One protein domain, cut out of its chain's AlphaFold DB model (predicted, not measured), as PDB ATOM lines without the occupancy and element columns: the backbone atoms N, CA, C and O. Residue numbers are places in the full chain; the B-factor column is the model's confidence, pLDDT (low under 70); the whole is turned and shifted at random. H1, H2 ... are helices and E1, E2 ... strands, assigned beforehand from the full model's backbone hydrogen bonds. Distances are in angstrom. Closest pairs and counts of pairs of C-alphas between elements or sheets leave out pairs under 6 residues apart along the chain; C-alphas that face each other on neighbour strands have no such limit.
ATOM      1  N   LEU A  17     118.281 109.679 104.539       91.56
ATOM      2  CA  LEU A  17     118.842 109.367 105.838       91.56
ATOM      3  C   LEU A  17     118.907 110.657 106.651       91.56
ATOM      4  O   LEU A  17     119.524 111.647 106.253       91.56
ATOM      5  N   TYR A  18     118.278 110.613 107.814       95.44
ATOM      6  CA  TYR A  18     118.313 111.650 108.826       95.44
ATOM      7  C   TYR A  18     119.128 111.141 110.009       95.44
ATOM      8  O   TYR A  18     118.944 110.003 110.444       95.44
ATOM      9  N   THR A  19     120.017 111.971 110.546       95.19
ATOM     10  CA  THR A  19     120.876 111.615 111.685       95.19
ATOM     11  C   THR A  19     121.007 112.777 112.654       95.19
ATOM     12  O   THR A  19     121.041 113.934 112.228       95.19
ATOM     13  N   GLY A  20     121.134 112.461 113.939       96.44
ATOM     14  CA  GLY A  20     121.478 113.421 114.979       96.44
ATOM     15  C   GLY A  20     120.306 113.928 115.805       96.44
ATOM     16  O   GLY A  20     119.134 113.773 115.442       96.44
ATOM     17  N   GLY A  21     120.640 114.538 116.939       97.06
ATOM     18  CA  GLY A  21     119.684 115.163 117.848       97.06
ATOM     19  C   GLY A  21     119.097 116.483 117.333       97.06
ATOM     20  O   GLY A  21     119.126 116.818 116.141       97.06
ATOM     21  N   GLY A  22     118.500 117.251 118.246       96.62
ATOM     22  CA  GLY A  22     117.860 118.527 117.917       96.62
ATOM     23  C   GLY A  22     118.823 119.620 117.443       96.62
ATOM     24  O   GLY A  22     118.366 120.571 116.811       96.62
ATOM     25  N   GLY A  23     120.125 119.475 117.708       95.12
ATOM     26  CA  GLY A  23     121.188 120.414 117.339       95.12
ATOM     27  C   GLY A  23     122.005 120.002 116.110       95.12
ATOM     28  O   GLY A  23     122.967 120.690 115.774       95.12
ATOM     29  N   ALA A  24     121.643 118.901 115.440       94.38
ATOM     30  CA  ALA A  24     122.399 118.348 114.315       94.38
ATOM     31  C   ALA A  24     122.695 119.373 113.209       94.38
ATOM     32  O   ALA A  24     121.864 120.203 112.862       94.38
ATOM     33  N   ASN A  25     123.866 119.275 112.584       90.88
ATOM     34  CA  ASN A  25     124.268 120.103 111.444       90.88
ATOM     35  C   ASN A  25     124.426 119.317 110.137       90.88
ATOM     36  O   ASN A  25     124.911 119.856 109.139       90.88
ATOM     37  N   VAL A  26     123.892 118.096 110.096       90.00
ATOM     38  CA  VAL A  26     123.799 117.257 108.895       90.00
ATOM     39  C   VAL A  26     122.435 117.472 108.221       90.00
ATOM     40  O   VAL A  26     121.402 117.355 108.887       90.00
ATOM     41  N   PRO A  27     122.366 117.925 106.955       87.25
ATOM     42  CA  PRO A  27     121.100 117.970 106.218       87.25
ATOM     43  C   PRO A  27     120.619 116.547 105.885       87.25
ATOM     44  O   PRO A  27     121.409 115.613 105.985       87.25
ATOM     45  N   PRO A  28     119.350 116.352 105.483       88.31
ATOM     46  CA  PRO A  28     118.888 115.049 105.010       88.31
ATOM     47  C   PRO A  28     119.773 114.566 103.863       88.31
ATOM     48  O   PRO A  28     119.996 115.301 102.899       88.31
ATOM     49  N   ILE A  29     120.298 113.354 103.993       87.44
ATOM     50  CA  ILE A  29     121.208 112.784 103.007       87.44
ATOM     51  C   ILE A  29     120.382 111.908 102.082       87.44
ATOM     52  O   ILE A  29     119.779 110.943 102.547       87.44
ATOM     53  N   THR A  30     120.370 112.205 100.785       83.88
ATOM     54  CA  THR A  30     119.722 111.322  99.813       83.88
ATOM     55  C   THR A  30     120.477 110.001  99.763       83.88
ATOM     56  O   THR A  30     121.620 109.941  99.307       83.88
ATOM     57  N   VAL A  31     119.842 108.948 100.271       78.56
ATOM     58  CA  VAL A  31     120.365 107.594 100.205       78.56
ATOM     59  C   VAL A  31     120.016 107.032  98.841       78.56
ATOM     60  O   VAL A  31     118.871 107.145  98.401       78.56
ATOM     61  N   PRO A  32     120.972 106.406  98.167       67.19
ATOM     62  CA  PRO A  32     120.704 105.869  96.859       67.19
ATOM     63  C   PRO A  32     119.828 104.608  96.944       67.19
ATOM     64  O   PRO A  32     120.036 103.761  97.813       67.19
ATOM     65  N   ASP A  33     118.850 104.502  96.043       57.22
ATOM     66  CA  ASP A  33     117.711 103.565  96.098       57.22
ATOM     67  C   ASP A  33     118.101 102.081  95.883       57.22
ATOM     68  O   ASP A  33     117.326 101.179  96.166       57.22
ATOM     69  N   THR A  34     119.319 101.752  95.433       56.75
ATOM     70  CA  THR A  34     119.630 100.351  95.063       56.75
ATOM     71  C   THR A  34     120.940  99.813  95.625       56.75
ATOM     72  O   THR A  34     121.847  99.420  94.888       56.75
ATOM     73  N   GLY A  35     121.032  99.702  96.950       66.88
ATOM     74  CA  GLY A  35     121.921  98.698  97.530       66.88
ATOM     75  C   GLY A  35     121.457  97.306  97.081       66.88
ATOM     76  O   GLY A  35     120.418  96.840  97.533       66.88
ATOM     77  N   ASN A  36     122.187  96.637  96.179       81.00
ATOM     78  CA  ASN A  36     121.857  95.276  95.726       81.00
ATOM     79  C   ASN A  36     122.215  94.256  96.818       81.00
ATOM     80  O   ASN A  36     123.105  93.443  96.634       81.00
ATOM     81  N   VAL A  37     121.603  94.328  97.996       90.38
ATOM     82  CA  VAL A  37     121.960  93.437  99.105       90.38
ATOM     83  C   VAL A  37     121.225  92.114  98.966       90.38
ATOM     84  O   VAL A  37     119.998  92.060  99.017       90.38
ATOM     85  N   ARG A  38     121.984  91.027  98.838       93.75
ATOM     86  CA  ARG A  38     121.455  89.663  98.799       93.75
ATOM     87  C   ARG A  38     121.632  88.996 100.147       93.75
ATOM     88  O   ARG A  38     122.697  89.071 100.748       93.75
ATOM     89  N   THR A  39     120.595  88.294 100.580       94.94
ATOM     90  CA  THR A  39     120.619  87.424 101.758       94.94
ATOM     91  C   THR A  39     120.357  85.987 101.321       94.94
ATOM     92  O   THR A  39     119.773  85.740 100.264       94.94
ATOM     93  N   LYS A  40     120.794  85.024 102.130       95.44
ATOM     94  CA  LYS A  40     120.387  83.625 102.001       95.44
ATOM     95  C   LYS A  40     119.050  83.406 102.689       95.44
ATOM     96  O   LYS A  40     118.767  84.019 103.717       95.44
ATOM     97  N   VAL A  41     118.299  82.426 102.200       94.62
ATOM     98  CA  VAL A  41     117.221  81.795 102.965       94.62
ATOM     99  C   VAL A  41     117.812  80.576 103.670       94.62
ATOM    100  O   VAL A  41     118.090  79.565 103.034       94.62
ATOM    101  N   SER A  42     118.052  80.674 104.979       94.75
ATOM    102  CA  SER A  42     118.622  79.567 105.764       94.75
ATOM    103  C   SER A  42     117.584  78.509 106.132       94.75
ATOM    104  O   SER A  42     117.927  77.349 106.349       94.75
ATOM    105  N   CYS A  43     116.313  78.904 106.205       94.00
ATOM    106  CA  CYS A  43     115.193  78.013 106.466       94.00
ATOM    107  C   CYS A  43     113.923  78.559 105.806       94.00
ATOM    108  O   CYS A  43     113.711  79.772 105.760       94.00
ATOM    109  N   CYS A  44     113.068  77.655 105.334       93.44
ATOM    110  CA  CYS A  44     111.746  77.967 104.809       93.44
ATOM    111  C   CYS A  44     110.706  77.087 105.511       93.44
ATOM    112  O   CYS A  44     110.816  75.861 105.497       93.44
ATOM    113  N   ASN A  45     109.694  77.711 106.116       94.12
ATOM    114  CA  ASN A  45     108.551  77.018 106.705       94.12
ATOM    115  C   ASN A  45     107.251  77.572 106.108       94.12
ATOM    116  O   ASN A  45     106.720  78.604 106.533       94.12
ATOM    117  N   GLY A  46     106.760  76.894 105.070       91.31
ATOM    118  CA  GLY A  46     105.612  77.343 104.291       91.31
ATOM    119  C   GLY A  46     105.915  78.653 103.564       91.31
ATOM    120  O   GLY A  46     106.560  78.651 102.525       91.31
ATOM    121  N   ARG A  47     105.417  79.771 104.103       93.06
ATOM    122  CA  ARG A  47     105.607  81.122 103.540       93.06
ATOM    123  C   ARG A  47     106.609  81.969 104.320       93.06
ATOM    124  O   ARG A  47     106.943  83.065 103.878       93.06
ATOM    125  N   PHE A  48     107.061  81.479 105.471       95.88
ATOM    126  CA  PHE A  48     108.014  82.163 106.332       95.88
ATOM    127  C   PHE A  48     109.435  81.781 105.936       95.88
ATOM    128  O   PHE A  48     109.769  80.598 105.857       95.88
ATOM    129  N   LEU A  49     110.262  82.794 105.716       95.88
ATOM    130  CA  LEU A  49     111.668  82.667 105.367       95.88
ATOM    131  C   LEU A  49     112.510  83.172 106.535       95.88
ATOM    132  O   LEU A  49     112.298  84.291 107.005       95.88
ATOM    133  N   THR A  50     113.483  82.378 106.967       97.00
ATOM    134  CA  THR A  50     114.559  82.853 107.840       97.00
ATOM    135  C   THR A  50     115.695  83.347 106.959       97.00
ATOM    136  O   THR A  50     116.229  82.589 106.148       97.00
ATOM    137  N   LEU A  51     116.053  84.620 107.111       96.50
ATOM    138  CA  LEU A  51     117.125  85.254 106.356       96.50
ATOM    139  C   LEU A  51     118.445  85.133 107.119       96.50
ATOM    140  O   LEU A  51     118.499  85.372 108.328       96.50
ATOM    141  N   ALA A  52     119.504  84.796 106.396       96.94
ATOM    142  CA  ALA A  52     120.873  84.760 106.890       96.94
ATOM    143  C   ALA A  52     121.807  85.479 105.915       96.94
ATOM    144  O   ALA A  52     121.450  85.736 104.762       96.94
ATOM    145  N   ALA A  53     123.020  85.783 106.364       97.19
ATOM    146  CA  ALA A  53     123.983  86.475 105.532       97.19
ATOM    147  C   ALA A  53     124.368  85.663 104.282       97.19
ATOM    148  O   ALA A  53     124.601  84.454 104.358       97.19
ATOM    149  N   ALA A  54     124.452  86.337 103.134       96.88
ATOM    150  CA  ALA A  54     125.179  85.831 101.976       96.88
ATOM    151  C   ALA A  54     126.589  86.426 101.989       96.88
ATOM    152  O   ALA A  54     126.732  87.641 102.128       96.88
ATOM    153  N   SER A  55     127.615  85.590 101.844       96.81
ATOM    154  CA  SER A  55     129.009  86.020 101.713       96.81
ATOM    155  C   SER A  55     129.307  86.500 100.290       96.81
ATOM    156  O   SER A  55     128.556  86.225  99.352       96.81
ATOM    157  N   SER A  56     130.450  87.159 100.097       95.50
ATOM    158  CA  SER A  56     130.929  87.548  98.763       95.50
ATOM    159  C   SER A  56     131.193  86.356  97.839       95.50
ATOM    160  O   SER A  56     131.137  86.499  96.621       95.50
ATOM    161  N   THR A  57     131.458  85.172  98.400       95.62
ATOM    162  CA  THR A  57     131.610  83.937  97.616       95.62
ATOM    163  C   THR A  57     130.259  83.442  97.110       95.62
ATOM    164  O   THR A  57     130.166  82.985  95.977       95.62
ATOM    165  N   ASP A  58     129.201  83.587  97.912       95.06
ATOM    166  CA  ASP A  58     127.853  83.159  97.522       95.06
ATOM    167  C   ASP A  58     127.276  84.015  96.393       95.06
ATOM    168  O   ASP A  58     126.545  83.520  95.541       95.06
ATOM    169  N   THR A  59     127.589  85.311  96.387       93.81
ATOM    170  CA  THR A  59     127.063  86.264  95.402       93.81
ATOM    171  C   THR A  59     128.024  86.545  94.245       93.81
ATOM    172  O   THR A  59     127.644  87.227  93.291       93.81
ATOM    173  N   GLY A  60     129.269  86.070  94.343       93.94
ATOM    174  CA  GLY A  60     130.355  86.364  93.408       93.94
ATOM    175  C   GLY A  60     130.922  87.786  93.509       93.94
ATOM    176  O   GLY A  60     131.739  88.170  92.675       93.94
ATOM    177  N   SER A  61     130.498  88.595  94.488       92.00
ATOM    178  CA  SER A  61     130.981  89.967  94.665       92.00
ATOM    179  C   SER A  61     130.832  90.453  96.105       92.00
ATOM    180  O   SER A  61     129.841  90.179  96.773       92.00
ATOM    181  N   ASN A  62     131.776  91.267  96.580       92.62
ATOM    182  CA  ASN A  62     131.630  91.953  97.863       92.62
ATOM    183  C   ASN A  62     130.664  93.155  97.814       92.62
ATOM    184  O   ASN A  62     130.460  93.790  98.839       92.62
ATOM    185  N   ARG A  63     130.088  93.491  96.650       91.12
ATOM    186  CA  ARG A  63     129.224  94.674  96.446       91.12
ATOM    187  C   ARG A  63     127.732  94.406  96.594       91.12
ATOM    188  O   ARG A  63     126.941  95.344  96.594       91.12
ATOM    189  N   ASN A  64     127.349  93.134  96.640       91.50
ATOM    190  CA  ASN A  64     125.954  92.706  96.647       91.50
ATOM    191  C   ASN A  64     125.654  91.637  97.710       91.50
ATOM    192  O   ASN A  64     124.611  90.986  97.680       91.50
ATOM    193  N   CYS A  65     126.587  91.426  98.632       94.94
ATOM    194  CA  CYS A  65     126.467  90.468  99.719       94.94
ATOM    195  C   CYS A  65     126.037  91.157 101.022       94.94
ATOM    196  O   CYS A  65     125.922  92.383 101.085       94.94
ATOM    197  N   SER A  66     125.763  90.373 102.063       96.31
ATOM    198  CA  SER A  66     125.218  90.861 103.337       96.31
ATOM    199  C   SER A  66     125.949  90.295 104.560       96.31
ATOM    200  O   SER A  66     125.385  90.243 105.655       96.31
ATOM    201  N   ASP A  67     127.163  89.795 104.364       97.56
ATOM    202  CA  ASP A  67     128.055  89.330 105.421       97.56
ATOM    203  C   ASP A  67     129.065  90.422 105.801       97.56
ATOM    204  O   ASP A  67     129.196  91.440 105.121       97.56
ATOM    205  N   THR A  68     129.785  90.228 106.898       97.25
ATOM    206  CA  THR A  68     130.800  91.174 107.371       97.25
ATOM    207  C   THR A  68     131.809  91.494 106.270       97.25
ATOM    208  O   THR A  68     132.367  90.599 105.638       97.25
ATOM    209  N   GLY A  69     132.065  92.783 106.047       95.56
ATOM    210  CA  GLY A  69     133.002  93.243 105.019       95.56
ATOM    211  C   GLY A  69     132.382  93.472 103.635       95.56
ATOM    212  O   GLY A  69     133.065  93.992 102.753       95.56
ATOM    213  N   CYS A  70     131.103  93.141 103.432       95.44
ATOM    214  CA  CYS A  70     130.379  93.493 102.210       95.44
ATOM    215  C   CYS A  70     130.163  95.007 102.116       95.44
ATOM    216  O   CYS A  70     129.787  95.650 103.093       95.44
ATOM    217  N   LEU A  71     130.378  95.586 100.942       92.81
ATOM    218  CA  LEU A  71     130.091  96.986 100.660       92.81
ATOM    219  C   LEU A  71     128.579  97.197 100.533       92.81
ATOM    220  O   LEU A  71     127.873  96.361  99.968       92.81
ATOM    221  N   TYR A  72     128.090  98.331 101.031       90.75
ATOM    222  CA  TYR A  72     126.676  98.689 100.997       90.75
ATOM    223  C   TYR A  72     126.448  99.977 100.198       90.75
ATOM    224  O   TYR A  72     126.860 101.063 100.610       90.75
ATOM    225  N   GLY A  73     125.762  99.860  99.057       87.31
ATOM    226  CA  GLY A  73     125.511 100.986  98.151       87.31
ATOM    227  C   GLY A  73     126.792 101.516  97.504       87.31
ATOM    228  O   GLY A  73     127.822 100.854  97.541       87.31
ATOM    229  N   ALA A  74     126.741 102.694  96.889       87.81
ATOM    230  CA  ALA A  74     127.929 103.432  96.452       87.81
ATOM    231  C   ALA A  74     128.321 104.481  97.517       87.81
ATOM    232  O   ALA A  74     127.482 104.799  98.365       87.81
ATOM    233  N   PRO A  75     129.567 105.002  97.520       91.50
ATOM    234  CA  PRO A  75     130.000 106.002  98.495       91.50
ATOM    235  C   PRO A  75     129.036 107.191  98.572       91.50
ATOM    236  O   PRO A  75     128.635 107.741  97.547       91.50
ATOM    237  N   LEU A  76     128.646 107.560  99.787       90.81
ATOM    238  CA  LEU A  76     127.584 108.516 100.069       90.81
ATOM    239  C   LEU A  76     128.174 109.918 100.292       90.81
ATOM    240  O   LEU A  76     128.872 110.126 101.290       90.81
ATOM    241  N   PRO A  77     127.907 110.888  99.399       91.38
ATOM    242  CA  PRO A  77     128.306 112.269  99.598       91.38
ATOM    243  C   PRO A  77     127.422 112.923 100.662       91.38
ATOM    244  O   PRO A  77     126.195 112.932 100.553       91.38
ATOM    245  N   VAL A  78     128.045 113.505 101.684       91.50
ATOM    246  CA  VAL A  78     127.363 114.290 102.716       91.50
ATOM    247  C   VAL A  78     127.866 115.720 102.637       91.50
ATOM    248  O   VAL A  78     128.993 116.022 103.031       91.50
ATOM    249  N   VAL A  79     127.013 116.604 102.127       89.81
ATOM    250  CA  VAL A  79     127.328 118.026 101.990       89.81
ATOM    251  C   VAL A  79     126.951 118.754 103.278       89.81
ATOM    252  O   VAL A  79     125.799 118.743 103.706       89.81
ATOM    253  N   SER A  80     127.934 119.381 103.914       87.38
ATOM    254  CA  SER A  80     127.751 120.226 105.097       87.38
ATOM    255  C   SER A  80     128.863 121.281 105.165       87.38
ATOM    256  O   SER A  80     129.669 121.397 104.242       87.38
ATOM    257  N   ALA A  81     128.957 122.031 106.270       84.25
ATOM    258  CA  ALA A  81     130.113 122.899 106.522       84.25
ATOM    259  C   ALA A  81     131.450 122.126 106.498       84.25
ATOM    260  O   ALA A  81     132.495 122.685 106.178       84.25
ATOM    261  N   VAL A  82     131.400 120.829 106.811       88.50
ATOM    262  CA  VAL A  82     132.515 119.888 106.751       88.50
ATOM    263  C   VAL A  82     132.049 118.716 105.886       88.50
ATOM    264  O   VAL A  82     131.477 117.748 106.387       88.50
ATOM    265  N   SER A  83     132.158 118.861 104.563       92.06
ATOM    266  CA  SER A  83     131.632 117.857 103.629       92.06
ATOM    267  C   SER A  83     132.500 116.600 103.623       92.06
ATOM    268  O   SER A  83     133.733 116.678 103.625       92.06
ATOM    269  N   VAL A  84     131.847 115.440 103.647       94.56
ATOM    270  CA  VAL A  84     132.499 114.135 103.794       94.56
ATOM    271  C   VAL A  84     131.994 113.151 102.750       94.56
ATOM    272  O   VAL A  84     130.849 113.230 102.298       94.56
ATOM    273  N   CYS A  85     132.845 112.197 102.393       95.44
ATOM    274  CA  CYS A  85     132.453 111.023 101.630       95.44
ATOM    275  C   CYS A  85     132.404 109.809 102.550       95.44
ATOM    276  O   CYS A  85     133.374 109.519 103.255       95.44
ATOM    277  N   VAL A  86     131.274 109.106 102.555       94.69
ATOM    278  CA  VAL A  86     131.029 107.996 103.473       94.69
ATOM    279  C   VAL A  86     131.014 106.671 102.723       94.69
ATOM    280  O   VAL A  86     130.208 106.473 101.816       94.69
ATOM    281  N   VAL A  87     131.867 105.732 103.124       94.62
ATOM    282  CA  VAL A  87     131.868 104.363 102.588       94.62
ATOM    283  C   VAL A  87     131.201 103.441 103.596       94.62
ATOM    284  O   VAL A  87     131.663 103.314 104.728       94.62
ATOM    285  N   ASN A  88     130.111 102.793 103.191       93.75
ATOM    286  CA  ASN A  88     129.383 101.871 104.053       93.75
ATOM    287  C   ASN A  88     129.831 100.431 103.813       93.75
ATOM    288  O   ASN A  88     129.820  99.948 102.678       93.75
ATOM    289  N   THR A  89     130.132  99.736 104.905       95.31
ATOM    290  CA  THR A  89     130.478  98.314 104.917       95.31
ATOM    291  C   THR A  89     129.633  97.601 105.962       95.31
ATOM    292  O   THR A  89     129.401  98.132 107.044       95.31
ATOM    293  N   VAL A  90     129.179  96.389 105.675       96.75
ATOM    294  CA  VAL A  90     128.446  95.545 106.616       96.75
ATOM    295  C   VAL A  90     129.351  95.194 107.798       96.75
ATOM    296  O   VAL A  90     130.426  94.612 107.637       96.75
ATOM    297  N   ALA A  91     128.915  95.581 108.994       97.06
ATOM    298  CA  ALA A  91     129.651  95.430 110.244       97.06
ATOM    299  C   ALA A  91     129.431  94.069 110.906       97.06
ATOM    300  O   ALA A  91     130.291  93.618 111.659       97.06
ATOM    301  N   GLN A  92     128.266  93.459 110.678       96.88
ATOM    302  CA  GLN A  92     127.870  92.165 111.230       96.88
ATOM    303  C   GLN A  92     127.000  91.406 110.221       96.88
ATOM    304  O   GLN A  92     126.289  92.054 109.448       96.88
ATOM    305  N   PRO A  93     126.998  90.061 110.249       97.19
ATOM    306  CA  PRO A  93     126.199  89.260 109.331       97.19
ATOM    307  C   PRO A  93     124.711  89.618 109.417       97.19
ATOM    308  O   PRO A  93     124.135  89.661 110.507       97.19
ATOM    309  N   ALA A  94     124.081  89.850 108.266       96.31
ATOM    310  CA  ALA A  94     122.654  90.136 108.206       96.31
ATOM    311  C   ALA A  94     121.819  88.952 108.710       96.31
ATOM    312  O   ALA A  94     122.068  87.795 108.361       96.31
ATOM    313  N   VAL A  95     120.781  89.254 109.488       97.00
ATOM    314  CA  VAL A  95     119.835  88.264 110.017       97.00
ATOM    315  C   VAL A  95     118.422  88.825 109.985       97.00
ATOM    316  O   VAL A  95     118.220  90.025 110.172       97.00
ATOM    317  N   GLY A  96     117.422  87.978 109.763       96.44
ATOM    318  CA  GLY A  96     116.043  88.449 109.748       96.44
ATOM    319  C   GLY A  96     115.015  87.392 109.395       96.44
ATOM    320  O   GLY A  96     115.289  86.193 109.367       96.44
ATOM    321  N   SER A  97     113.809  87.864 109.108       96.38
ATOM    322  CA  SER A  97     112.691  87.041 108.660       96.38
ATOM    323  C   SER A  97     111.878  87.758 107.591       96.38
ATOM    324  O   SER A  97     111.762  88.985 107.613       96.38
ATOM    325  N   ALA A  98     111.298  86.993 106.671       96.38
ATOM    326  CA  ALA A  98     110.409  87.505 105.637       96.38
ATOM    327  C   ALA A  98     109.200  86.588 105.409       96.38
ATOM    328  O   ALA A  98     109.223  85.412 105.771       96.38
ATOM    329  N   GLN A  99     108.148  87.121 104.784       96.06
ATOM    330  CA  GLN A  99     107.028  86.337 104.256       96.06
ATOM    331  C   GLN A  99     106.924  86.534 102.749       96.06
ATOM    332  O   GLN A  99     106.644  87.639 102.288       96.06
ATOM    333  N   CYS A 100     107.112  85.468 101.970       94.00
ATOM    334  CA  CYS A 100     107.183  85.580 100.511       94.00
ATOM    335  C   CYS A 100     105.839  85.917  99.847       94.00
ATOM    336  O   CYS A 100     105.830  86.534  98.794       94.00
ATOM    337  N   ASN A 101     104.704  85.570 100.454       94.50
ATOM    338  CA  ASN A 101     103.378  85.844  99.889       94.50
ATOM    339  C   ASN A 101     102.878  87.274 100.143       94.50
ATOM    340  O   ASN A 101     101.992  87.740  99.432       94.50
ATOM    341  N   ALA A 102     103.379  87.923 101.195       95.06
ATOM    342  CA  ALA A 102     103.001  89.283 101.578       95.06
ATOM    343  C   ALA A 102     104.105  90.303 101.267       95.06
ATOM    344  O   ALA A 102     103.852  91.506 101.283       95.06
ATOM    345  N   GLY A 103     105.332  89.832 101.029       93.62
ATOM    346  CA  GLY A 103     106.485  90.682 100.759       93.62
ATOM    347  C   GLY A 103     106.911  91.472 101.988       93.62
ATOM    348  O   GLY A 103     107.498  92.542 101.853       93.62
ATOM    349  N   THR A 104     106.570  90.984 103.185       96.62
ATOM    350  CA  THR A 104     106.955  91.625 104.441       96.62
ATOM    351  C   THR A 104     108.326  91.143 104.875       96.62
ATOM    352  O   THR A 104     108.573  89.937 104.829       96.62
ATOM    353  N   VAL A 105     109.171  92.032 105.390       95.50
ATOM    354  CA  VAL A 105     110.476  91.673 105.957       95.50
ATOM    355  C   VAL A 105     110.746  92.442 107.246       95.50
ATOM    356  O   VAL A 105     110.299  93.576 107.405       95.50
ATOM    357  N   ASN A 106     111.480  91.808 108.157       96.06
ATOM    358  CA  ASN A 106     112.187  92.442 109.265       96.06
ATOM    359  C   ASN A 106     113.613  91.892 109.262       96.06
ATOM    360  O   ASN A 106     113.794  90.688 109.467       96.06
ATOM    361  N   TYR A 107     114.617  92.731 109.015       92.56
ATOM    362  CA  TYR A 107     116.005  92.279 108.978       92.56
ATOM    363  C   TYR A 107     116.980  93.318 109.538       92.56
ATOM    364  O   TYR A 107     116.790  94.526 109.408       92.56
ATOM    365  N   SER A 108     118.024  92.828 110.200       95.94
ATOM    366  CA  SER A 108     119.111  93.632 110.743       95.94
ATOM    367  C   SER A 108     120.282  93.649 109.766       95.94
ATOM    368  O   SER A 108     120.699  92.594 109.285       95.94
ATOM    369  N   LEU A 109     120.818  94.844 109.504       94.94
ATOM    370  CA  LEU A 109     122.029  95.052 108.708       94.94
ATOM    371  C   LEU A 109     122.913  96.122 109.347       94.94
ATOM    372  O   LEU A 109     122.927  97.265 108.892       94.94
ATOM    373  N   PRO A 110     123.640  95.802 110.424       95.69
ATOM    374  CA  PRO A 110     124.545  96.764 111.027       95.69
ATOM    375  C   PRO A 110     125.626  97.165 110.021       95.69
ATOM    376  O   PRO A 110     126.274  96.299 109.433       95.69
ATOM    377  N   LEU A 111     125.827  98.465 109.831       95.25
ATOM    378  CA  LEU A 111     126.857  99.026 108.964       95.25
ATOM    379  C   LEU A 111     127.913  99.758 109.794       95.25
ATOM    380  O   LEU A 111     127.612 100.405 110.799       95.25
ATOM    381  N   THR A 112     129.148  99.687 109.320       95.94
ATOM    382  CA  THR A 112     130.244 100.577 109.682       95.94
ATOM    383  C   THR A 112     130.408 101.556 108.533       95.94
ATOM    384  O   THR A 112     130.731 101.159 107.412       95.94
ATOM    385  N   SER A 113     130.185 102.834 108.808       95.50
ATOM    386  CA  SER A 113     130.308 103.914 107.839       95.50
ATOM    387  C   SER A 113     131.647 104.619 108.040       95.50
ATOM    388  O   SER A 113     131.818 105.372 108.998       95.50
ATOM    389  N   ALA A 114     132.613 104.359 107.164       96.62
ATOM    390  CA  ALA A 114     133.900 105.041 107.181       96.62
ATOM    391  C   ALA A 114     133.732 106.469 106.655       96.62
ATOM    392  O   ALA A 114     133.248 106.662 105.539       96.62
ATOM    393  N   VAL A 115     134.108 107.461 107.462       96.19
ATOM    394  CA  VAL A 115     133.937 108.882 107.143       96.19
ATOM    395  C   VAL A 115     135.271 109.469 106.694       96.19
ATOM    396  O   VAL A 115     136.225 109.548 107.476       96.19
ATOM    397  N   ASN A 116     135.325 109.917 105.442       96.88
ATOM    398  CA  ASN A 116     136.477 110.594 104.858       96.88
ATOM    399  C   ASN A 116     136.181 112.083 104.704       96.88
ATOM    400  O   ASN A 116     135.193 112.464 104.078       96.88
ATOM    401  N   LEU A 117     137.051 112.923 105.258       95.12
ATOM    402  CA  LEU A 117     136.947 114.369 105.140       95.12
ATOM    403  C   LEU A 117     137.537 114.825 103.807       95.12
ATOM    404  O   LEU A 117     138.744 114.751 103.612       95.12
ATOM    405  N   THR A 118     136.685 115.293 102.899       94.38
ATOM    406  CA  THR A 118     137.066 115.544 101.501       94.38
ATOM    407  C   THR A 118     136.696 116.935 100.995       94.38
ATOM    408  O   THR A 118     137.312 117.401 100.043       94.38
ATOM    409  N   PHE A 226     140.831 109.915 106.395       95.62
ATOM    410  CA  PHE A 226     139.825 109.183 107.165       95.62
ATOM    411  C   PHE A 226     139.783 109.759 108.582       95.62
ATOM    412  O   PHE A 226     140.826 109.867 109.231       95.62
ATOM    413  N   ILE A 227     138.594 110.128 109.058       94.94
ATOM    414  CA  ILE A 227     138.434 110.778 110.366       94.94
ATOM    415  C   ILE A 227     137.766 109.878 111.408       94.94
ATOM    416  O   ILE A 227     137.913 110.124 112.601       94.94
ATOM    417  N   GLY A 228     137.082 108.808 111.004       94.94
ATOM    418  CA  GLY A 228     136.488 107.869 111.949       94.94
ATOM    419  C   GLY A 228     135.373 107.026 111.351       94.94
ATOM    420  O   GLY A 228     134.972 107.207 110.202       94.94
ATOM    421  N   ASN A 229     134.873 106.098 112.164       94.62
ATOM    422  CA  ASN A 229     133.758 105.234 111.808       94.62
ATOM    423  C   ASN A 229     132.482 105.698 112.508       94.62
ATOM    424  O   ASN A 229     132.477 105.938 113.715       94.62
ATOM    425  N   LEU A 230     131.394 105.741 111.750       94.38
ATOM    426  CA  LEU A 230     130.045 105.987 112.226       94.38
ATOM    427  C   LEU A 230     129.253 104.667 112.169       94.38
ATOM    428  O   LEU A 230     129.051 104.126 111.085       94.38
ATOM    429  N   PRO A 231     128.829 104.094 113.303       94.88
ATOM    430  CA  PRO A 231     128.022 102.879 113.292       94.88
ATOM    431  C   PRO A 231     126.558 103.193 112.966       94.88
ATOM    432  O   PRO A 231     125.928 104.029 113.615       94.88
ATOM    433  N   ILE A 232     125.999 102.475 111.992       93.56
ATOM    434  CA  ILE A 232     124.600 102.590 111.568       93.56
ATOM    435  C   ILE A 232     123.909 101.233 111.772       93.56
ATOM    436  O   ILE A 232     124.023 100.336 110.933       93.56
ATOM    437  N   PRO A 233     123.205 101.029 112.899       93.75
ATOM    438  CA  PRO A 233     122.570  99.755 113.215       93.75
ATOM    439  C   PRO A 233     121.191  99.654 112.553       93.75
ATOM    440  O   PRO A 233     120.162  99.800 113.212       93.75
ATOM    441  N   PHE A 234     121.151  99.429 111.239       93.25
ATOM    442  CA  PHE A 234     119.880  99.293 110.534       93.25
ATOM    443  C   PHE A 234     119.053  98.109 111.053       93.25
ATOM    444  O   PHE A 234     119.519  96.968 111.114       93.25
ATOM    445  N   LEU A 235     117.796  98.412 111.384       94.50
ATOM    446  CA  LEU A 235     116.727  97.474 111.705       94.50
ATOM    447  C   LEU A 235     115.595  97.734 110.712       94.50
ATOM    448  O   LEU A 235     114.674  98.506 110.973       94.50
ATOM    449  N   LEU A 236     115.735  97.153 109.526       94.88
ATOM    450  CA  LEU A 236     114.908  97.459 108.369       94.88
ATOM    451  C   LEU A 236     113.644  96.612 108.382       94.88
ATOM    452  O   LEU A 236     113.687  95.393 108.560       94.88
ATOM    453  N   THR A 237     112.512  97.268 108.159       96.69
ATOM    454  CA  THR A 237     111.202  96.626 108.094       96.69
ATOM    455  C   THR A 237     110.361  97.196 106.964       96.69
ATOM    456  O   THR A 237     110.438  98.380 106.662       96.69
ATOM    457  N   THR A 238     109.510  96.380 106.353       96.56
ATOM    458  CA  THR A 238     108.436  96.873 105.467       96.56
ATOM    459  C   THR A 238     107.220  97.388 106.237       96.56
ATOM    460  O   THR A 238     106.251  97.827 105.626       96.56
ATOM    461  N   GLY A 239     107.215  97.251 107.564       96.56
ATOM    462  CA  GLY A 239     106.192  97.808 108.442       96.56
ATOM    463  C   GLY A 239     106.506  99.242 108.867       96.56
ATOM    464  O   GLY A 239     107.287  99.954 108.240       96.56
ATOM    465  N   THR A 240     105.901  99.668 109.973       96.38
ATOM    466  CA  THR A 240     106.152 100.984 110.567       96.38
ATOM    467  C   THR A 240     107.221 100.885 111.652       96.38
ATOM    468  O   THR A 240     107.058 100.150 112.624       96.38
ATOM    469  N   ALA A 241     108.286 101.676 111.525       96.94
ATOM    470  CA  ALA A 241     109.271 101.899 112.576       96.94
ATOM    471  C   ALA A 241     108.943 103.216 113.290       96.94
ATOM    472  O   ALA A 241     108.775 104.258 112.656       96.94
ATOM    473  N   THR A 242     108.809 103.187 114.614       96.94
ATOM    474  CA  THR A 242     108.505 104.384 115.412       96.94
ATOM    475  C   THR A 242     109.391 104.447 116.637       96.94
ATOM    476  O   THR A 242     109.662 103.432 117.279       96.94
ATOM    477  N   PRO A 306     114.563 120.564 117.778       96.19
ATOM    478  CA  PRO A 306     114.659 120.380 119.229       96.19
ATOM    479  C   PRO A 306     113.315 120.024 119.876       96.19
ATOM    480  O   PRO A 306     113.289 119.381 120.909       96.19
ATOM    481  N   ALA A 307     112.193 120.378 119.239       96.75
ATOM    482  CA  ALA A 307     110.849 120.034 119.704       96.75
ATOM    483  C   ALA A 307     110.346 118.653 119.227       96.75
ATOM    484  O   ALA A 307     109.159 118.356 119.375       96.75
ATOM    485  N   ALA A 308     111.178 117.848 118.556       98.00
ATOM    486  CA  ALA A 308     110.758 116.542 118.056       98.00
ATOM    487  C   ALA A 308     110.470 115.579 119.205       98.00
ATOM    488  O   ALA A 308     111.321 115.363 120.058       98.00
ATOM    489  N   ARG A 309     109.294 114.945 119.162       97.94
ATOM    490  CA  ARG A 309     108.859 113.969 120.166       97.94
ATOM    491  C   ARG A 309     108.737 112.557 119.624       97.94
ATOM    492  O   ARG A 309     109.129 111.609 120.297       97.94
ATOM    493  N   THR A 310     108.212 112.411 118.409       98.25
ATOM    494  CA  THR A 310     108.013 111.097 117.789       98.25
ATOM    495  C   THR A 310     108.488 111.102 116.343       98.25
ATOM    496  O   THR A 310     108.082 111.938 115.525       98.25
ATOM    497  N   ILE A 311     109.345 110.130 116.038       98.25
ATOM    498  CA  ILE A 311     109.838 109.801 114.704       98.25
ATOM    499  C   ILE A 311     109.067 108.571 114.237       98.25
ATOM    500  O   ILE A 311     108.999 107.578 114.959       98.25
ATOM    501  N   THR A 312     108.524 108.636 113.026       97.25
ATOM    502  CA  THR A 312     107.811 107.527 112.394       97.25
ATOM    503  C   THR A 312     108.259 107.437 110.949       97.25
ATOM    504  O   THR A 312     108.147 108.420 110.218       97.25
ATOM    505  N   GLU A 313     108.732 106.258 110.567       96.44
ATOM    506  CA  GLU A 313     109.016 105.853 109.194       96.44
ATOM    507  C   GLU A 313     108.087 104.690 108.847       96.44
ATOM    508  O   GLU A 313     107.898 103.775 109.652       96.44
ATOM    509  N   THR A 314     107.468 104.734 107.673       95.44
ATOM    510  CA  THR A 314     106.521 103.698 107.237       95.44
ATOM    511  C   THR A 314     107.026 103.060 105.959       95.44
ATOM    512  O   THR A 314     107.167 103.735 104.943       95.44
ATOM    513  N   GLY A 315     107.320 101.766 106.039       95.31
ATOM    514  CA  GLY A 315     107.656 100.945 104.892       95.31
ATOM    515  C   GLY A 315     106.420 100.514 104.103       95.31
ATOM    516  O   GLY A 315     105.276 100.794 104.467       95.31
ATOM    517  N   ALA A 316     106.677  99.803 103.013       96.31
ATOM    518  CA  ALA A 316     105.673  99.219 102.142       96.31
ATOM    519  C   ALA A 316     106.108  97.789 101.783       96.31
ATOM    520  O   ALA A 316     107.202  97.611 101.236       96.31
ATOM    521  N   PRO A 317     105.300  96.760 102.100       97.06
ATOM    522  CA  PRO A 317     105.587  95.386 101.702       97.06
ATOM    523  C   PRO A 317     105.612  95.225 100.184       97.06
ATOM    524  O   PRO A 317     104.855  95.884  99.476       97.06
ATOM    525  N   ALA A 318     106.429  94.288  99.709       95.69
ATOM    526  CA  ALA A 318     106.604  94.037  98.281       95.69
ATOM    527  C   ALA A 318     105.405  93.340  97.609       95.69
ATOM    528  O   ALA A 318     105.360  93.214  96.393       95.69
ATOM    529  N   GLY A 319     104.440  92.835  98.383       95.44
ATOM    530  CA  GLY A 319     103.407  91.951  97.855       95.44
ATOM    531  C   GLY A 319     103.935  90.539  97.583       95.44
ATOM    532  O   GLY A 319     104.870  90.073  98.231       95.44
ATOM    533  N   ASN A 320     103.290  89.805  96.679       95.00
ATOM    534  CA  ASN A 320     103.611  88.397  96.476       95.00
ATOM    535  C   ASN A 320     104.875  88.208  95.621       95.00
ATOM    536  O   ASN A 320     104.844  88.442  94.421       95.00
ATOM    537  N   LEU A 321     105.937  87.681  96.230       94.94
ATOM    538  CA  LEU A 321     107.241  87.428  95.612       94.94
ATOM    539  C   LEU A 321     107.376  86.028  94.987       94.94
ATOM    540  O   LEU A 321     108.464  85.646  94.555       94.94
ATOM    541  N   THR A 322     106.318  85.206  94.977       92.12
ATOM    542  CA  THR A 322     106.410  83.810  94.499       92.12
ATOM    543  C   THR A 322     106.572  83.674  92.986       92.12
ATOM    544  O   THR A 322     106.814  82.569  92.509       92.12
ATOM    545  N   ASP A 323     106.410  84.756  92.228       92.44
ATOM    546  CA  ASP A 323     106.651  84.780  90.781       92.44
ATOM    547  C   ASP A 323     108.142  84.905  90.419       92.44
ATOM    548  O   ASP A 323     108.501  84.755  89.252       92.44
ATOM    549  N   GLY A 324     109.011  85.146  91.409       90.50
ATOM    550  CA  GLY A 324     110.452  85.301  91.212       90.50
ATOM    551  C   GLY A 324     110.850  86.601  90.508       90.50
ATOM    552  O   GLY A 324     112.009  86.739  90.119       90.50
ATOM    553  N   VAL A 325     109.931  87.554  90.332       92.56
ATOM    554  CA  VAL A 325     110.197  88.864  89.717       92.56
ATOM    555  C   VAL A 325     110.506  89.895  90.812       92.56
ATOM    556  O   VAL A 325     110.251  89.661  91.993       92.56
ATOM    557  N   GLY A 326     111.136  91.016  90.454       92.06
ATOM    558  CA  GLY A 326     111.301  92.149  91.367       92.06
ATOM    559  C   GLY A 326     109.979  92.891  91.580       92.06
ATOM    560  O   GLY A 326     109.328  93.266  90.606       92.06
ATOM    561  N   HIS A 327     109.608  93.109  92.842       93.81
ATOM    562  CA  HIS A 327     108.446  93.908  93.238       93.81
ATOM    563  C   HIS A 327     108.869  95.113  94.064       93.81
ATOM    564  O   HIS A 327     109.737  95.007  94.934       93.81
ATOM    565  N   ALA A 328     108.221  96.253  93.827       93.38
ATOM    566  CA  ALA A 328     108.523  97.483  94.542       93.38
ATOM    567  C   ALA A 328     108.251  97.317  96.041       93.38
ATOM    568  O   ALA A 328     107.175  96.875  96.438       93.38
ATOM    569  N   ALA A 329     109.216  97.702  96.866       93.38
ATOM    570  CA  ALA A 329     109.124  97.657  98.316       93.38
ATOM    571  C   ALA A 329     109.701  98.939  98.916       93.38
ATOM    572  O   ALA A 329     110.461  99.671  98.282       93.38
ATOM    573  N   THR A 330     109.347  99.219 100.165       93.50
ATOM    574  CA  THR A 330     109.976 100.289 100.939       93.50
ATOM    575  C   THR A 330     110.345  99.755 102.309       93.50
ATOM    576  O   THR A 330     109.489  99.250 103.036       93.50
ATOM    577  N   LEU A 331     111.620  99.865 102.658       94.06
ATOM    578  CA  LEU A 331     112.136  99.539 103.974       94.06
ATOM    579  C   LEU A 331     112.220 100.808 104.813       94.06
ATOM    580  O   LEU A 331     112.757 101.812 104.372       94.06
ATOM    581  N   ALA A 332     111.734 100.743 106.039       95.62
ATOM    582  CA  ALA A 332     111.817 101.794 107.034       95.62
ATOM    583  C   ALA A 332     112.700 101.338 108.198       95.62
ATOM    584  O   ALA A 332     112.707 100.161 108.562       95.62
ATOM    585  N   SER A 333     113.426 102.272 108.805       96.00
ATOM    586  CA  SER A 333     114.184 102.030 110.033       96.00
ATOM    587  C   SER A 333     114.296 103.316 110.845       96.00
ATOM    588  O   SER A 333     114.557 104.390 110.305       96.00
ATOM    589  N   VAL A 334     114.140 103.191 112.163       97.38
ATOM    590  CA  VAL A 334     114.470 104.232 113.141       97.38
ATOM    591  C   VAL A 334     115.407 103.603 114.162       97.38
ATOM    592  O   VAL A 334     115.100 102.559 114.735       97.38
ATOM    593  N   PHE A 335     116.561 104.217 114.379       96.81
ATOM    594  CA  PHE A 335     117.668 103.618 115.117       96.81
ATOM    595  C   PHE A 335     118.404 104.657 115.965       96.81
ATOM    596  O   PHE A 335     118.079 105.843 115.943       96.81
ATOM    597  N   CYS A 336     119.372 104.200 116.758       97.62
ATOM    598  CA  CYS A 336     120.213 105.062 117.581       97.62
ATOM    599  C   CYS A 336     121.667 104.957 117.162       97.62
ATOM    600  O   CYS A 336     122.184 103.854 116.989       97.62
ATOM    601  N   ILE A 337     122.310 106.112 117.051       97.25
ATOM    602  CA  ILE A 337     123.727 106.227 116.749       97.25
ATOM    603  C   ILE A 337     124.452 106.555 118.066       97.25
ATOM    604  O   ILE A 337     124.138 107.583 118.674       97.25
ATOM    605  N   PRO A 338     125.366 105.693 118.548       96.69
ATOM    606  CA  PRO A 338     126.201 105.973 119.719       96.69
ATOM    607  C   PRO A 338     127.196 107.118 119.455       96.69
ATOM    608  O   PRO A 338     127.437 107.451 118.293       96.69
ATOM    609  N   PRO A 339     127.820 107.702 120.499       95.69
ATOM    610  CA  PRO A 339     128.946 108.612 120.289       95.69
ATOM    611  C   PRO A 339     130.079 107.886 119.557       95.69
ATOM    612  O   PRO A 339     130.407 106.739 119.880       95.69
ATOM    613  N   THR A 340     130.696 108.566 118.593       95.25
ATOM    614  CA  THR A 340     131.890 108.061 117.898       95.25
ATOM    615  C   THR A 340     133.177 108.433 118.632       95.25
ATOM    616  O   THR A 340     134.229 107.848 118.373       95.25
ATOM    617  N   PHE A 341     133.095 109.398 119.558       94.44
ATOM    618  CA  PHE A 341     134.209 110.057 120.242       94.44
ATOM    619  C   PHE A 341     135.172 110.778 119.291       94.44
ATOM    620  O   PHE A 341     136.288 111.130 119.677       94.44
ATOM    621  N   ASN A 342     134.735 111.044 118.058       94.31
ATOM    622  CA  ASN A 342     135.400 111.963 117.155       94.31
ATOM    623  C   ASN A 342     134.681 113.316 117.208       94.31
ATOM    624  O   ASN A 342     133.537 113.429 116.778       94.31
ATOM    625  N   GLY A 343     135.366 114.363 117.675       92.19
ATOM    626  CA  GLY A 343     134.750 115.683 117.859       92.19
ATOM    627  C   GLY A 343     134.194 116.324 116.580       92.19
ATOM    628  O   GLY A 343     133.264 117.118 116.663       92.19
ATOM    629  N   THR A 344     134.712 115.964 115.397       92.00
ATOM    630  CA  THR A 344     134.169 116.452 114.117       92.00
ATOM    631  C   THR A 344     132.876 115.722 113.763       92.00
ATOM    632  O   THR A 344     131.875 116.368 113.464       92.00
ATOM    633  N   ILE A 345     132.878 114.387 113.834       93.69
ATOM    634  CA  ILE A 345     131.700 113.567 113.516       93.69
ATOM    635  C   ILE A 345     130.586 113.831 114.533       93.69
ATOM    636  O   ILE A 345     129.465 114.141 114.138       93.69
ATOM    637  N   ASP A 346     130.896 113.775 115.829       94.94
ATOM    638  CA  ASP A 346     129.907 113.967 116.892       94.94
ATOM    639  C   ASP A 346     129.411 115.415 116.952       94.94
ATOM    640  O   ASP A 346     128.227 115.644 117.182       94.94
ATOM    641  N   GLY A 347     130.281 116.397 116.686       93.75
ATOM    642  CA  GLY A 347     129.910 117.812 116.680       93.75
ATOM    643  C   GLY A 347     129.006 118.198 115.508       93.75
ATOM    644  O   GLY A 347     128.017 118.904 115.696       93.75
ATOM    645  N   VAL A 348     129.308 117.727 114.292       92.25
ATOM    646  CA  VAL A 348     128.465 118.000 113.112       92.25
ATOM    647  C   VAL A 348     127.194 117.153 113.150       92.25
ATOM    648  O   VAL A 348     126.112 117.646 112.831       92.25
ATOM    649  N   GLY A 349     127.313 115.887 113.548       93.31
ATOM    650  CA  GLY A 349     126.206 114.942 113.630       93.31
ATOM    651  C   GLY A 349     125.298 115.127 114.843       93.31
ATOM    652  O   GLY A 349     124.212 114.564 114.821       93.31
ATOM    653  N   ASP A 350     125.701 115.893 115.864       96.44
ATOM    654  CA  ASP A 350     125.028 115.962 117.172       96.44
ATOM    655  C   ASP A 350     124.783 114.548 117.726       96.44
ATOM    656  O   ASP A 350     123.641 114.104 117.899       96.44
ATOM    657  N   LEU A 351     125.891 113.812 117.896       96.56
ATOM    658  CA  LEU A 351     125.912 112.408 118.313       96.56
ATOM    659  C   LEU A 351     126.396 112.253 119.763       96.56
ATOM    660  O   LEU A 351     127.319 112.957 120.176       96.56
ATOM    661  N   PRO A 352     125.809 111.327 120.544       97.75
ATOM    662  CA  PRO A 352     124.795 110.354 120.148       97.75
ATOM    663  C   PRO A 352     123.435 110.979 119.851       97.75
ATOM    664  O   PRO A 352     123.058 111.989 120.443       97.75
ATOM    665  N   GLY A 353     122.682 110.343 118.960       97.44
ATOM    666  CA  GLY A 353     121.384 110.842 118.527       97.44
ATOM    667  C   GLY A 353     120.595 109.815 117.716       97.44
ATOM    668  O   GLY A 353     121.110 108.739 117.387       97.44
ATOM    669  N   PRO A 354     119.323 110.111 117.411       97.88
ATOM    670  CA  PRO A 354     118.508 109.251 116.568       97.88
ATOM    671  C   PRO A 354     119.006 109.227 115.123       97.88
ATOM    672  O   PRO A 354     119.679 110.141 114.649       97.88
ATOM    673  N   GLY A 355     118.638 108.164 114.417       97.00
ATOM    674  CA  GLY A 355     118.730 108.033 112.971       97.00
ATOM    675  C   GLY A 355     117.404 107.527 112.410       97.00
ATOM    676  O   GLY A 355     116.700 106.765 113.077       97.00
ATOM    677  N   ALA A 356     117.035 107.968 111.213       96.94
ATOM    678  CA  ALA A 356     115.846 107.504 110.507       96.94
ATOM    679  C   ALA A 356     116.136 107.400 109.016       96.94
ATOM    680  O   ALA A 356     116.835 108.247 108.458       96.94
ATOM    681  N   VAL A 357     115.621 106.351 108.387       93.75
ATOM    682  CA  VAL A 357     115.752 106.153 106.949       93.75
ATOM    683  C   VAL A 357     114.528 105.442 106.393       93.75
ATOM    684  O   VAL A 357     113.973 104.539 107.026       93.75
ATOM    685  N   SER A 358     114.164 105.828 105.176       91.56
ATOM    686  CA  SER A 358     113.269 105.080 104.303       91.56
ATOM    687  C   SER A 358     114.010 104.779 103.004       91.56
ATOM    688  O   SER A 358     114.588 105.684 102.407       91.56
ATOM    689  N   LEU A 359     114.038 103.510 102.607       89.44
ATOM    690  CA  LEU A 359     114.722 102.995 101.426       89.44
ATOM    691  C   LEU A 359     113.677 102.370 100.512       89.44
ATOM    692  O   LEU A 359     113.151 101.293 100.802       89.44
ATOM    693  N   GLN A 360     113.349 103.059  99.432       89.19
ATOM    694  CA  GLN A 360     112.603 102.471  98.331       89.19
ATOM    695  C   GLN A 360     113.532 101.542  97.549       89.19
ATOM    696  O   GLN A 360     114.752 101.619  97.689       89.19
ATOM    697  N   GLY A 361     112.945 100.585  96.840       88.38
ATOM    698  CA  GLY A 361     113.695  99.623  96.053       88.38
ATOM    699  C   GLY A 361     112.821  98.491  95.541       88.38
ATOM    700  O   GLY A 361     111.592  98.579  95.511       88.38
ATOM    701  N   GLN A 362     113.474  97.407  95.135       90.56
ATOM    702  CA  GLN A 362     112.829  96.183  94.663       90.56
ATOM    703  C   GLN A 362     113.202  95.019  95.582       90.56
ATOM    704  O   GLN A 362     114.373  94.839  95.918       90.56
ATOM    705  N   ALA A 363     112.221  94.203  95.953       92.12
ATOM    706  CA  ALA A 363     112.432  92.918  96.601       92.12
ATOM    707  C   ALA A 363     112.173  91.794  95.596       92.12
ATOM    708  O   ALA A 363     111.205  91.834  94.842       92.12
ATOM    709  N   GLN A 364     113.032  90.779  95.597       93.00
ATOM    710  CA  GLN A 364     112.928  89.631  94.702       93.00
ATOM    711  C   GLN A 364     113.342  88.369  95.451       93.00
ATOM    712  O   GLN A 364     114.351  88.366  96.160       93.00
TER     713      GLN A 364
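This is residues 17 to 118, 226 to 242 and 306 to 364 of the 367 residues of an uncharacterized protein of Deltaproteobacteria bacterium (UniProt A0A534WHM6). A long, twisted sheet built round the strand E7 stands partly face to face with a second sheet, E1, E12 and E11, whose strands cross those of the first; the small pair E9 and E10 covers the far face of that second sheet. H2 packs over E8 near one end, and the short H1 lies off the first sheet. The printed part has 178 residues, in chain order E1 E2 E3 H1 E4 E5 E6 E7 E8 E9 E10 E11 H2 E12, mostly strand. The first sheet is branched, the second runs E1 E12 E11, and the neighbours in each sheet are antiparallel. The whole is compact, with a radius of gyration of the C-alphas of 16.5 A and spans of 49 by 38 by 21 A.

E7 spans residues 104 to 117, 37.6 A, from C-alpha 104 at (106.955, 91.625, 104.441), and bends by 56 degrees at residue 107. The same sheet holds E2, residues 39 to 45, E3, 48 to 53, E4, 76 to 78, E5, 84 to 90, E6, 95 to 99, and E8, 226 to 237, 31.3 A. The second sheet holds E1, residues 17 to 19, from C-alpha 17 at (118.842, 109.367, 105.838), E11, residues 327 to 337, 30.6 A, and E12, residues 353 to 363, 29.7 A, with C-alpha 363 at (112.432, 92.918, 96.601). E9 is residues 240 to 242, E10 310 to 314, H1 56 to 59 and H2 343 to 349.

E5 and E6 lie on one side of E7, beside residues 111 to 117 and 104 to 108, and E8 on the other side; N 87 and O 114 are 2.9 A apart, N 97 and O 106 2.8 A, N 111 and O 232 2.8 A, within hydrogen-bond range. E3 pairs with E6 and forms a hairpin with E2; E4 and E5 form another. The two larger sheets make part of a stack of sheets, sheets face to face in turn, with their strands at 59 degrees; the closest C-alphas of E8 and E11, Leu 236 and Ser 333, are 4.9 A apart. E11 and E12 are antiparallel neighbours, with N 333 and O 357 within hydrogen-bond range at 2.9 A. H2 is on the branched sheet at a height of 9.5 A; its O i to N i+4 pairs are within range, and H1 is too short for one.

Residues 119 to 225 and 243 to 305 are not printed, with gaps of 9.0 A and 17.6 A between C-alphas. Long links are E1 to E2, H1 to E4 and E10 to E11. Mean pLDDT of the printed part is 93.5; residues 32 to 35 are under 70.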